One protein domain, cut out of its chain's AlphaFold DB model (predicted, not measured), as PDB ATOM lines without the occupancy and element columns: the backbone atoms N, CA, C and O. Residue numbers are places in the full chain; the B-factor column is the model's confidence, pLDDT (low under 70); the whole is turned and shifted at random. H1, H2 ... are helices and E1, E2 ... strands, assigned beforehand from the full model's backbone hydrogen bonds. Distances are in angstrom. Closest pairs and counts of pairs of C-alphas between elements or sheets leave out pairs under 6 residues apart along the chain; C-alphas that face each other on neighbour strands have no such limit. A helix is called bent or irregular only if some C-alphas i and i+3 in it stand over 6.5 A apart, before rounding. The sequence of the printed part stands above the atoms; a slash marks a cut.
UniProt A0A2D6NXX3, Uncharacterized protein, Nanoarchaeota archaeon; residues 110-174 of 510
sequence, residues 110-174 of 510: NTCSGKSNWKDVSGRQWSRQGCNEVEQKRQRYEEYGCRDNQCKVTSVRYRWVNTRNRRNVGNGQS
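Overview. This is residues 110 to 174 of the 510 residues of an uncharacterized protein of Nanoarchaeota archaeon (UniProt A0A2D6NXX3). This is a long, twisted ribbon of three antiparallel strands, E1, E2 and E3, with the short helix H1 packed on it near the end where E2 turns into E3. E2 runs between the other two, and E1 and E3 each bend on the way. The printed part has 65 residues with one named helix and three named strands, in the order H1, E1, E2, E3; the sheet's order is E1, E2, E3, antiparallel throughout, and the class is mostly strand. The whole is extended, a rod with a radius of gyration of the C-alphas of 17.6 A and spans of 60 by 16 by 15 A.

Along the chain. H1, residues 110 to 115, begins with C-alpha 110 at (270.018, 178.594, 194.433). It is only just irregular: C-alphas 111 and 114 are 6.52 A apart. E1, residues 117 to 129, is 28.6 A long and bends by 82 degrees at residue 122. E2, residues 132 to 147, is 46.1 A long and ends with C-alpha 147 at (269.748, 183.856, 182.595). E3, residues 150 to 168, is 48.3 A long, bends by 59 degrees at residue 155 and ends with C-alpha 168 at (263.875, 135.974, 175.812).

Arrangement. The strands form a meander, each the antiparallel neighbour of the one before, with edge strands E1 and E3. The hairpin of E1 and E2 has directions 155 degrees apart, with N 119 and O 140 within hydrogen-bond range at 2.8 A. The hairpin of E2 and E3 has directions 172 degrees apart, with N 139 and O 159 within hydrogen-bond range at 2.8 A. H1 is on the sheet, over E2, at a height over the sheet of 6.9 A. It runs along the strands, only just, at 27 degrees to E2 on the local plane. The closest C-alphas of H1 and E2, those of Cys 112 and Tyr 144, are 5.6 A apart. In H1, 0 of 2 O i to N i+4 pairs and 1 of 3 O i to N i+3 pairs are within hydrogen-bond range.

Size, cuts and confidence. The C-alphas farthest apart, those of Asn 149 and Gly 172, are 60.0 A apart. The printed part has no cut, and its three links, H1 to E1, E1 to E2 and E2 to E3, are tight. The mean pLDDT of the printed part is 91.4, and no printed residue is under 70.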
ATOM      1  N   ASN A 110     270.751 179.431 193.479       80.38
ATOM      2  CA  ASN A 110     270.018 178.594 194.433       80.38
ATOM      3  C   ASN A 110     268.518 178.459 194.114       80.38
ATOM      4  O   ASN A 110     267.878 177.510 194.558       80.38
ATOM      5  N   THR A 111     267.935 179.378 193.340       83.44
ATOM      6  CA  THR A 111     266.518 179.323 192.942       83.44
ATOM      7  C   THR A 111     266.291 178.341 191.785       83.44
ATOM      8  O   THR A 111     265.195 177.796 191.641       83.44
ATOM      9  N   CYS A 112     267.306 178.093 190.948       86.50
ATOM     10  CA  CYS A 112     267.171 177.230 189.770       86.50
ATOM     11  C   CYS A 112     267.607 175.783 190.011       86.50
ATOM     12  O   CYS A 112     267.093 174.886 189.343       86.50
ATOM     13  N   SER A 113     268.484 175.535 190.985       77.88
ATOM     14  CA  SER A 113     268.971 174.190 191.315       77.88
ATOM     15  C   SER A 113     267.848 173.212 191.693       77.88
ATOM     16  O   SER A 113     267.906 172.045 191.312       77.88
ATOM     17  N   GLY A 114     266.766 173.686 192.323       84.88
ATOM     18  CA  GLY A 114     265.582 172.874 192.642       84.88
ATOM     19  C   GLY A 114     264.723 172.449 191.438       84.88
ATOM     20  O   GLY A 114     263.776 171.686 191.614       84.88
ATOM     21  N   LYS A 115     265.016 172.933 190.220       87.75
ATOM     22  CA  LYS A 115     264.278 172.577 188.992       87.75
ATOM     23  C   LYS A 115     264.944 171.484 188.160       87.75
ATOM     24  O   LYS A 115     264.320 170.999 187.217       87.75
ATOM     25  N   SER A 116     266.174 171.094 188.485       86.62
ATOM     26  CA  SER A 116     266.877 170.044 187.751       86.62
ATOM     27  C   SER A 116     266.219 168.691 188.001       86.62
ATOM     28  O   SER A 116     266.095 168.248 189.143       86.62
ATOM     29  N   ASN A 117     265.767 168.028 186.940       92.12
ATOM     30  CA  ASN A 117     265.095 166.740 187.053       92.12
ATOM     31  C   ASN A 117     265.290 165.857 185.820       92.12
ATOM     32  O   ASN A 117     265.618 166.309 184.721       92.12
ATOM     33  N   TRP A 118     265.078 164.559 186.029       91.56
ATOM     34  CA  TRP A 118     264.959 163.592 184.948       91.56
ATOM     35  C   TRP A 118     263.537 163.611 184.398       91.56
ATOM     36  O   TRP A 118     262.564 163.454 185.135       91.56
ATOM     37  N   LYS A 119     263.433 163.764 183.085       91.31
ATOM     38  CA  LYS A 119     262.201 163.660 182.315       91.31
ATOM     39  C   LYS A 119     262.267 162.419 181.444       91.31
ATOM     40  O   LYS A 119     263.264 162.144 180.778       91.31
ATOM     41  N   ASP A 120     261.186 161.662 181.451       88.94
ATOM     42  CA  ASP A 120     260.987 160.576 180.508       88.94
ATOM     43  C   ASP A 120     260.743 161.155 179.109       88.94
ATOM     44  O   ASP A 120     259.871 162.006 178.938       88.94
ATOM     45  N   VAL A 121     261.516 160.713 178.116       90.38
ATOM     46  CA  VAL A 121     261.353 161.149 176.717       90.38
ATOM     47  C   VAL A 121     260.729 160.075 175.834       90.38
ATOM     48  O   VAL A 121     260.861 160.132 174.615       90.38
ATOM     49  N   SER A 122     260.030 159.103 176.428       86.38
ATOM     50  CA  SER A 122     259.241 158.041 175.777       86.38
ATOM     51  C   SER A 122     260.013 157.053 174.894       86.38
ATOM     52  O   SER A 122     259.481 155.994 174.573       86.38
ATOM     53  N   GLY A 123     261.272 157.337 174.551       91.88
ATOM     54  CA  GLY A 123     262.119 156.433 173.784       91.88
ATOM     55  C   GLY A 123     262.334 155.131 174.544       91.88
ATOM     56  O   GLY A 123     262.841 155.148 175.667       91.88
ATOM     57  N   ARG A 124     261.953 154.009 173.935       93.88
ATOM     58  CA  ARG A 124     262.224 152.667 174.452       93.88
ATOM     59  C   ARG A 124     263.005 151.876 173.420       93.88
ATOM     60  O   ARG A 124     262.738 152.003 172.228       93.88
ATOM     61  N   GLN A 125     263.952 151.075 173.877       94.06
ATOM     62  CA  GLN A 125     264.696 150.158 173.024       94.06
ATOM     63  C   GLN A 125     264.986 148.869 173.780       94.06
ATOM     64  O   GLN A 125     265.069 148.873 175.004       94.06
ATOM     65  N   TRP A 126     265.158 147.774 173.056       91.38
ATOM     66  CA  TRP A 126     265.608 146.512 173.627       91.38
ATOM     67  C   TRP A 126     267.121 146.407 173.447       91.38
ATOM     68  O   TRP A 126     267.618 146.535 172.332       91.38
ATOM     69  N   SER A 127     267.850 146.205 174.542       91.81
ATOM     70  CA  SER A 127     269.293 145.958 174.526       91.81
ATOM     71  C   SER A 127     269.544 144.479 174.773       91.81
ATOM     72  O   SER A 127     269.054 143.937 175.766       91.81
ATOM     73  N   ARG A 128     270.311 143.822 173.899       86.75
ATOM     74  CA  ARG A 128     270.709 142.421 174.092       86.75
ATOM     75  C   ARG A 128     271.713 142.303 175.241       86.75
ATOM     76  O   ARG A 128     272.663 143.075 175.318       86.75
ATOM     77  N   GLN A 129     271.480 141.337 176.123       86.00
ATOM     78  CA  GLN A 129     272.386 140.888 177.180       86.00
ATOM     79  C   GLN A 129     272.326 139.353 177.220       86.00
ATOM     80  O   GLN A 129     271.498 138.760 177.916       86.00
ATOM     81  N   GLY A 130     273.163 138.706 176.402       88.62
ATOM     82  CA  GLY A 130     273.111 137.259 176.183       88.62
ATOM     83  C   GLY A 130     271.783 136.830 175.550       88.62
ATOM     84  O   GLY A 130     271.340 137.420 174.567       88.62
ATOM     85  N   CYS A 131     271.123 135.834 176.145       92.69
ATOM     86  CA  CYS A 131     269.830 135.315 175.678       92.69
ATOM     87  C   CYS A 131     268.603 136.051 176.205       92.69
ATOM     88  O   CYS A 131     267.471 135.609 176.002       92.69
ATOM     89  N   ASN A 132     268.819 137.199 176.841       91.06
ATOM     90  CA  ASN A 132     267.760 138.091 177.263       91.06
ATOM     91  C   ASN A 132     267.919 139.437 176.566       91.06
ATOM     92  O   ASN A 132     269.019 139.967 176.412       91.06
ATOM     93  N   GLU A 133     266.800 140.021 176.175       90.38
ATOM     94  CA  GLU A 133     266.728 141.429 175.836       90.38
ATOM     95  C   GLU A 133     266.149 142.175 177.027       90.38
ATOM     96  O   GLU A 133     265.172 141.741 177.644       90.38
ATOM     97  N   VAL A 134     266.751 143.315 177.344       92.50
ATOM     98  CA  VAL A 134     266.294 144.183 178.420       92.50
ATOM     99  C   VAL A 134     265.762 145.477 177.830       92.50
ATOM    100  O   VAL A 134     266.465 146.160 177.082       92.50
ATOM    101  N   GLU A 135     264.519 145.823 178.158       94.38
ATOM    102  CA  GLU A 135     263.919 147.079 177.717       94.38
ATOM    103  C   GLU A 135     264.575 148.231 178.483       94.38
ATOM    104  O   GLU A 135     264.505 148.344 179.713       94.38
ATOM    105  N   GLN A 136     265.218 149.112 177.736       95.00
ATOM    106  CA  GLN A 136     265.774 150.358 178.210       95.00
ATOM    107  C   GLN A 136     264.842 151.508 177.847       95.00
ATOM    108  O   GLN A 136     264.237 151.535 176.775       95.00
ATOM    109  N   LYS A 137     264.769 152.499 178.731       94.88
ATOM    110  CA  LYS A 137     263.995 153.723 178.552       94.88
ATOM    111  C   LYS A 137     264.921 154.924 178.553       94.88
ATOM    112  O   LYS A 137     265.771 155.059 179.432       94.88
ATOM    113  N   ARG A 138     264.777 155.797 177.564       95.50
ATOM    114  CA  ARG A 138     265.584 157.004 177.439       95.50
ATOM    115  C   ARG A 138     265.053 158.048 178.407       95.50
ATOM    116  O   ARG A 138     263.897 158.458 178.328       95.50
ATOM    117  N   GLN A 139     265.916 158.500 179.300       95.12
ATOM    118  CA  GLN A 139     265.669 159.634 180.173       95.12
ATOM    119  C   GLN A 139     266.488 160.835 179.704       95.12
ATOM    120  O   GLN A 139     267.608 160.696 179.201       95.12
ATOM    121  N   ARG A 140     265.908 162.020 179.867       93.69
ATOM    122  CA  ARG A 140     266.516 163.322 179.606       93.69
ATOM    123  C   ARG A 140     266.662 164.051 180.930       93.69
ATOM    124  O   ARG A 140     265.665 164.345 181.576       93.69
ATOM    125  N   TYR A 141     267.884 164.338 181.330       94.00
ATOM    126  CA  TYR A 141     268.167 165.224 182.445       94.00
ATOM    127  C   TYR A 141     268.278 166.650 181.924       94.00
ATOM    128  O   TYR A 141     268.957 166.884 180.921       94.00
ATOM    129  N   GLU A 142     267.611 167.589 182.581       96.31
ATOM    130  CA  GLU A 142     267.708 169.014 182.269       96.31
ATOM    131  C   GLU A 142     268.315 169.748 183.462       96.31
ATOM    132  O   GLU A 142     267.784 169.691 184.569       96.31
ATOM    133  N   GLU A 143     269.423 170.443 183.223       93.50
ATOM    134  CA  GLU A 143     270.061 171.338 184.188       93.50
ATOM    135  C   GLU A 143     269.558 172.758 183.931       93.50
ATOM    136  O   GLU A 143     269.550 173.213 182.784       93.50
ATOM    137  N   TYR A 144     269.122 173.456 184.981       92.25
ATOM    138  CA  TYR A 144     268.631 174.832 184.887       92.25
ATOM    139  C   TYR A 144     269.652 175.802 185.478       92.25
ATOM    140  O   TYR A 144     270.116 175.615 186.599       92.25
ATOM    141  N   GLY A 145     269.946 176.875 184.750       91.88
ATOM    142  CA  GLY A 145     270.754 177.997 185.223       91.88
ATOM    143  C   GLY A 145     270.011 179.321 185.084       91.88
ATOM    144  O   GLY A 145     269.000 179.422 184.380       91.88
ATOM    145  N   CYS A 146     270.497 180.344 185.782       92.69
ATOM    146  CA  CYS A 146     269.872 181.658 185.762       92.69
ATOM    147  C   CYS A 146     270.366 182.483 184.565       92.69
ATOM    148  O   CYS A 146     271.562 182.734 184.429       92.69
ATOM    149  N   ARG A 147     269.451 182.927 183.696       90.38
ATOM    150  CA  ARG A 147     269.748 183.856 182.595       90.38
ATOM    151  C   ARG A 147     268.581 184.820 182.415       90.38
ATOM    152  O   ARG A 147     267.433 184.390 182.353       90.38
ATOM    153  N   ASP A 148     268.871 186.117 182.347       91.38
ATOM    154  CA  ASP A 148     267.868 187.191 182.231       91.38
ATOM    155  C   ASP A 148     266.833 187.188 183.376       91.38
ATOM    156  O   ASP A 148     265.639 187.380 183.156       91.38
ATOM    157  N   ASN A 149     267.275 186.913 184.609       88.62
ATOM    158  CA  ASN A 149     266.407 186.716 185.780       88.62
ATOM    159  C   ASN A 149     265.360 185.588 185.632       88.62
ATOM    160  O   ASN A 149     264.353 185.578 186.340       88.62
ATOM    161  N   GLN A 150     265.590 184.614 184.746       91.44
ATOM    162  CA  GLN A 150     264.741 183.435 184.574       91.44
ATOM    163  C   GLN A 150     265.573 182.148 184.637       91.44
ATOM    164  O   GLN A 150     266.700 182.098 184.149       91.44
ATOM    165  N   CYS A 151     265.005 181.079 185.202       92.38
ATOM    166  CA  CYS A 151     265.617 179.753 185.118       92.38
ATOM    167  C   CYS A 151     265.415 179.192 183.710       92.38
ATOM    168  O   CYS A 151     264.292 178.842 183.339       92.38
ATOM    169  N   LYS A 152     266.499 179.093 182.942       94.12
ATOM    170  CA  LYS A 152     266.518 178.492 181.605       94.12
ATOM    171  C   LYS A 152     267.338 177.207 181.648       94.12
ATOM    172  O   LYS A 152     268.272 177.095 182.434       94.12
ATOM    173  N   VAL A 153     266.984 176.235 180.808       93.56
ATOM    174  CA  VAL A 153     267.779 175.008 180.662       93.56
ATOM    175  C   VAL A 153     269.148 175.392 180.099       93.56
ATOM    176  O   VAL A 153     269.225 175.979 179.021       93.56
ATOM    177  N   THR A 154     270.212 175.097 180.835       94.19
ATOM    178  CA  THR A 154     271.601 175.361 180.436       94.19
ATOM    179  C   THR A 154     272.260 174.140 179.819       94.19
ATOM    180  O   THR A 154     273.138 174.284 178.974       94.19
ATOM    181  N   SER A 155     271.831 172.942 180.213       93.12
ATOM    182  CA  SER A 155     272.424 171.688 179.762       93.12
ATOM    183  C   SER A 155     271.379 170.577 179.732       93.12
ATOM    184  O   SER A 155     270.426 170.550 180.516       93.12
ATOM    185  N   VAL A 156     271.530 169.676 178.763       93.81
ATOM    186  CA  VAL A 156     270.660 168.519 178.561       93.81
ATOM    187  C   VAL A 156     271.541 167.287 178.449       93.81
ATOM    188  O   VAL A 156     272.400 167.222 177.572       93.81
ATOM    189  N   ARG A 157     271.304 166.284 179.297       94.56
ATOM    190  CA  ARG A 157     271.985 164.982 179.225       94.56
ATOM    191  C   ARG A 157     270.972 163.884 178.944       94.56
ATOM    192  O   ARG A 157     269.832 163.955 179.393       94.56
ATOM    193  N   TYR A 158     271.382 162.851 178.218       93.50
ATOM    194  CA  TYR A 158     270.554 161.672 177.974       93.50
ATOM    195  C   TYR A 158     271.187 160.450 178.624       93.50
ATOM    196  O   TYR A 158     272.405 160.297 178.613       93.50
ATOM    197  N   ARG A 159     270.355 159.563 179.167       93.38
ATOM    198  CA  ARG A 159     270.783 158.258 179.670       93.38
ATOM    199  C   ARG A 159     269.709 157.225 179.373       93.38
ATOM    200  O   ARG A 159     268.521 157.514 179.484       93.38
ATOM    201  N   TRP A 160     270.125 156.020 179.016       93.75
ATOM    202  CA  TRP A 160     269.242 154.862 178.967       93.75
ATOM    203  C   TRP A 160     269.203 154.206 180.342       93.75
ATOM    204  O   TRP A 160     270.247 153.904 180.915       93.75
ATOM    205  N   VAL A 161     268.005 154.009 180.888       92.12
ATOM    206  CA  VAL A 161     267.808 153.288 182.149       92.12
ATOM    207  C   VAL A 161     267.072 151.988 181.898       92.12
ATOM    208  O   VAL A 161     266.138 151.920 181.103       92.12
ATOM    209  N   ASN A 162     267.501 150.944 182.589       91.69
ATOM    210  CA  ASN A 162     266.879 149.634 182.537       91.69
ATOM    211  C   ASN A 162     265.486 149.689 183.194       91.69
ATOM    212  O   ASN A 162     265.364 150.083 184.354       91.69
ATOM    213  N   THR A 163     264.436 149.295 182.468       92.75
ATOM    214  CA  THR A 163     263.053 149.255 182.992       92.75
ATOM    215  C   THR A 163     262.752 148.010 183.826       92.75
ATOM    216  O   THR A 163     261.675 147.904 184.404       92.75
ATOM    217  N   ARG A 164     263.700 147.067 183.891       92.12
ATOM    218  CA  ARG A 164     263.589 145.702 184.426       92.12
ATOM    219  C   ARG A 164     262.662 144.776 183.639       92.12
ATOM    220  O   ARG A 164     262.568 143.606 183.999       92.12
ATOM    221  N   ASN A 165     262.035 145.245 182.561       93.25
ATOM    222  CA  ASN A 165     261.294 144.381 181.656       93.25
ATOM    223  C   ASN A 165     262.280 143.566 180.802       93.25
ATOM    224  O   ASN A 165     263.204 144.121 180.197       93.25
ATOM    225  N   ARG A 166     262.109 142.243 180.809       91.88
ATOM    226  CA  ARG A 166     262.983 141.279 180.137       91.88
ATOM    227  C   ARG A 166     262.150 140.417 179.204       91.88
ATOM    228  O   ARG A 166     261.049 140.010 179.564       91.88
ATOM    229  N   ARG A 167     262.697 140.100 178.037       92.25
ATOM    230  CA  ARG A 167     262.145 139.074 177.148       92.25
ATOM    231  C   ARG A 167     263.258 138.170 176.648       92.25
ATOM    232  O   ARG A 167     264.391 138.621 176.489       92.25
ATOM    233  N   ASN A 168     262.923 136.917 176.379       92.56
ATOM    234  CA  ASN A 168     263.875 135.974 175.812       92.56
ATOM    235  C   ASN A 168     264.198 136.378 174.372       92.56
ATOM    236  O   ASN A 168     263.303 136.729 173.597       92.56
ATOM    237  N   VAL A 169     265.474 136.292 174.012       91.00
ATOM    238  CA  VAL A 169     265.890 136.267 172.610       91.00
ATOM    239  C   VAL A 169     265.295 135.005 171.967       91.00
ATOM    240  O   VAL A 169     265.169 133.970 172.624       91.00
ATOM    241  N   GLY A 170     264.886 135.091 170.698       92.69
ATOM    242  CA  GLY A 170     264.318 133.950 169.976       92.69
ATOM    243  C   GLY A 170     265.252 132.735 169.983       92.69
ATOM    244  O   GLY A 170     266.472 132.886 169.891       92.69
ATOM    245  N   ASN A 171     264.672 131.536 170.085       93.69
ATOM    246  CA  ASN A 171     265.444 130.293 170.084       93.69
ATOM    247  C   ASN A 171     266.323 130.187 168.822       93.69
ATOM    248  O   ASN A 171     265.890 130.560 167.732       93.69
ATOM    249  N   GLY A 172     267.547 129.674 168.974       92.25
ATOM    250  CA  GLY A 172     268.506 129.474 167.880       92.25
ATOM    251  C   GLY A 172     269.353 130.699 167.512       92.25
ATOM    252  O   GLY A 172     270.212 130.601 166.642       92.25
ATOM    253  N   GLN A 173     269.145 131.853 168.150       94.56
ATOM    254  CA  GLN A 173     270.045 133.002 167.991       94.56
ATOM    255  C   GLN A 173     271.405 132.703 168.624       94.56
ATOM    256  O   GLN A 173     271.449 132.094 169.692       94.56
ATOM    257  N   SER A 174     272.491 133.150 167.992       92.62
ATOM    258  CA  SER A 174     273.834 133.009 168.553       92.62
ATOM    259  C   SER A 174     273.962 133.776 169.868       92.62
ATOM    260  O   SER A 174     273.434 134.880 170.033       92.62
TER     261      SER A 174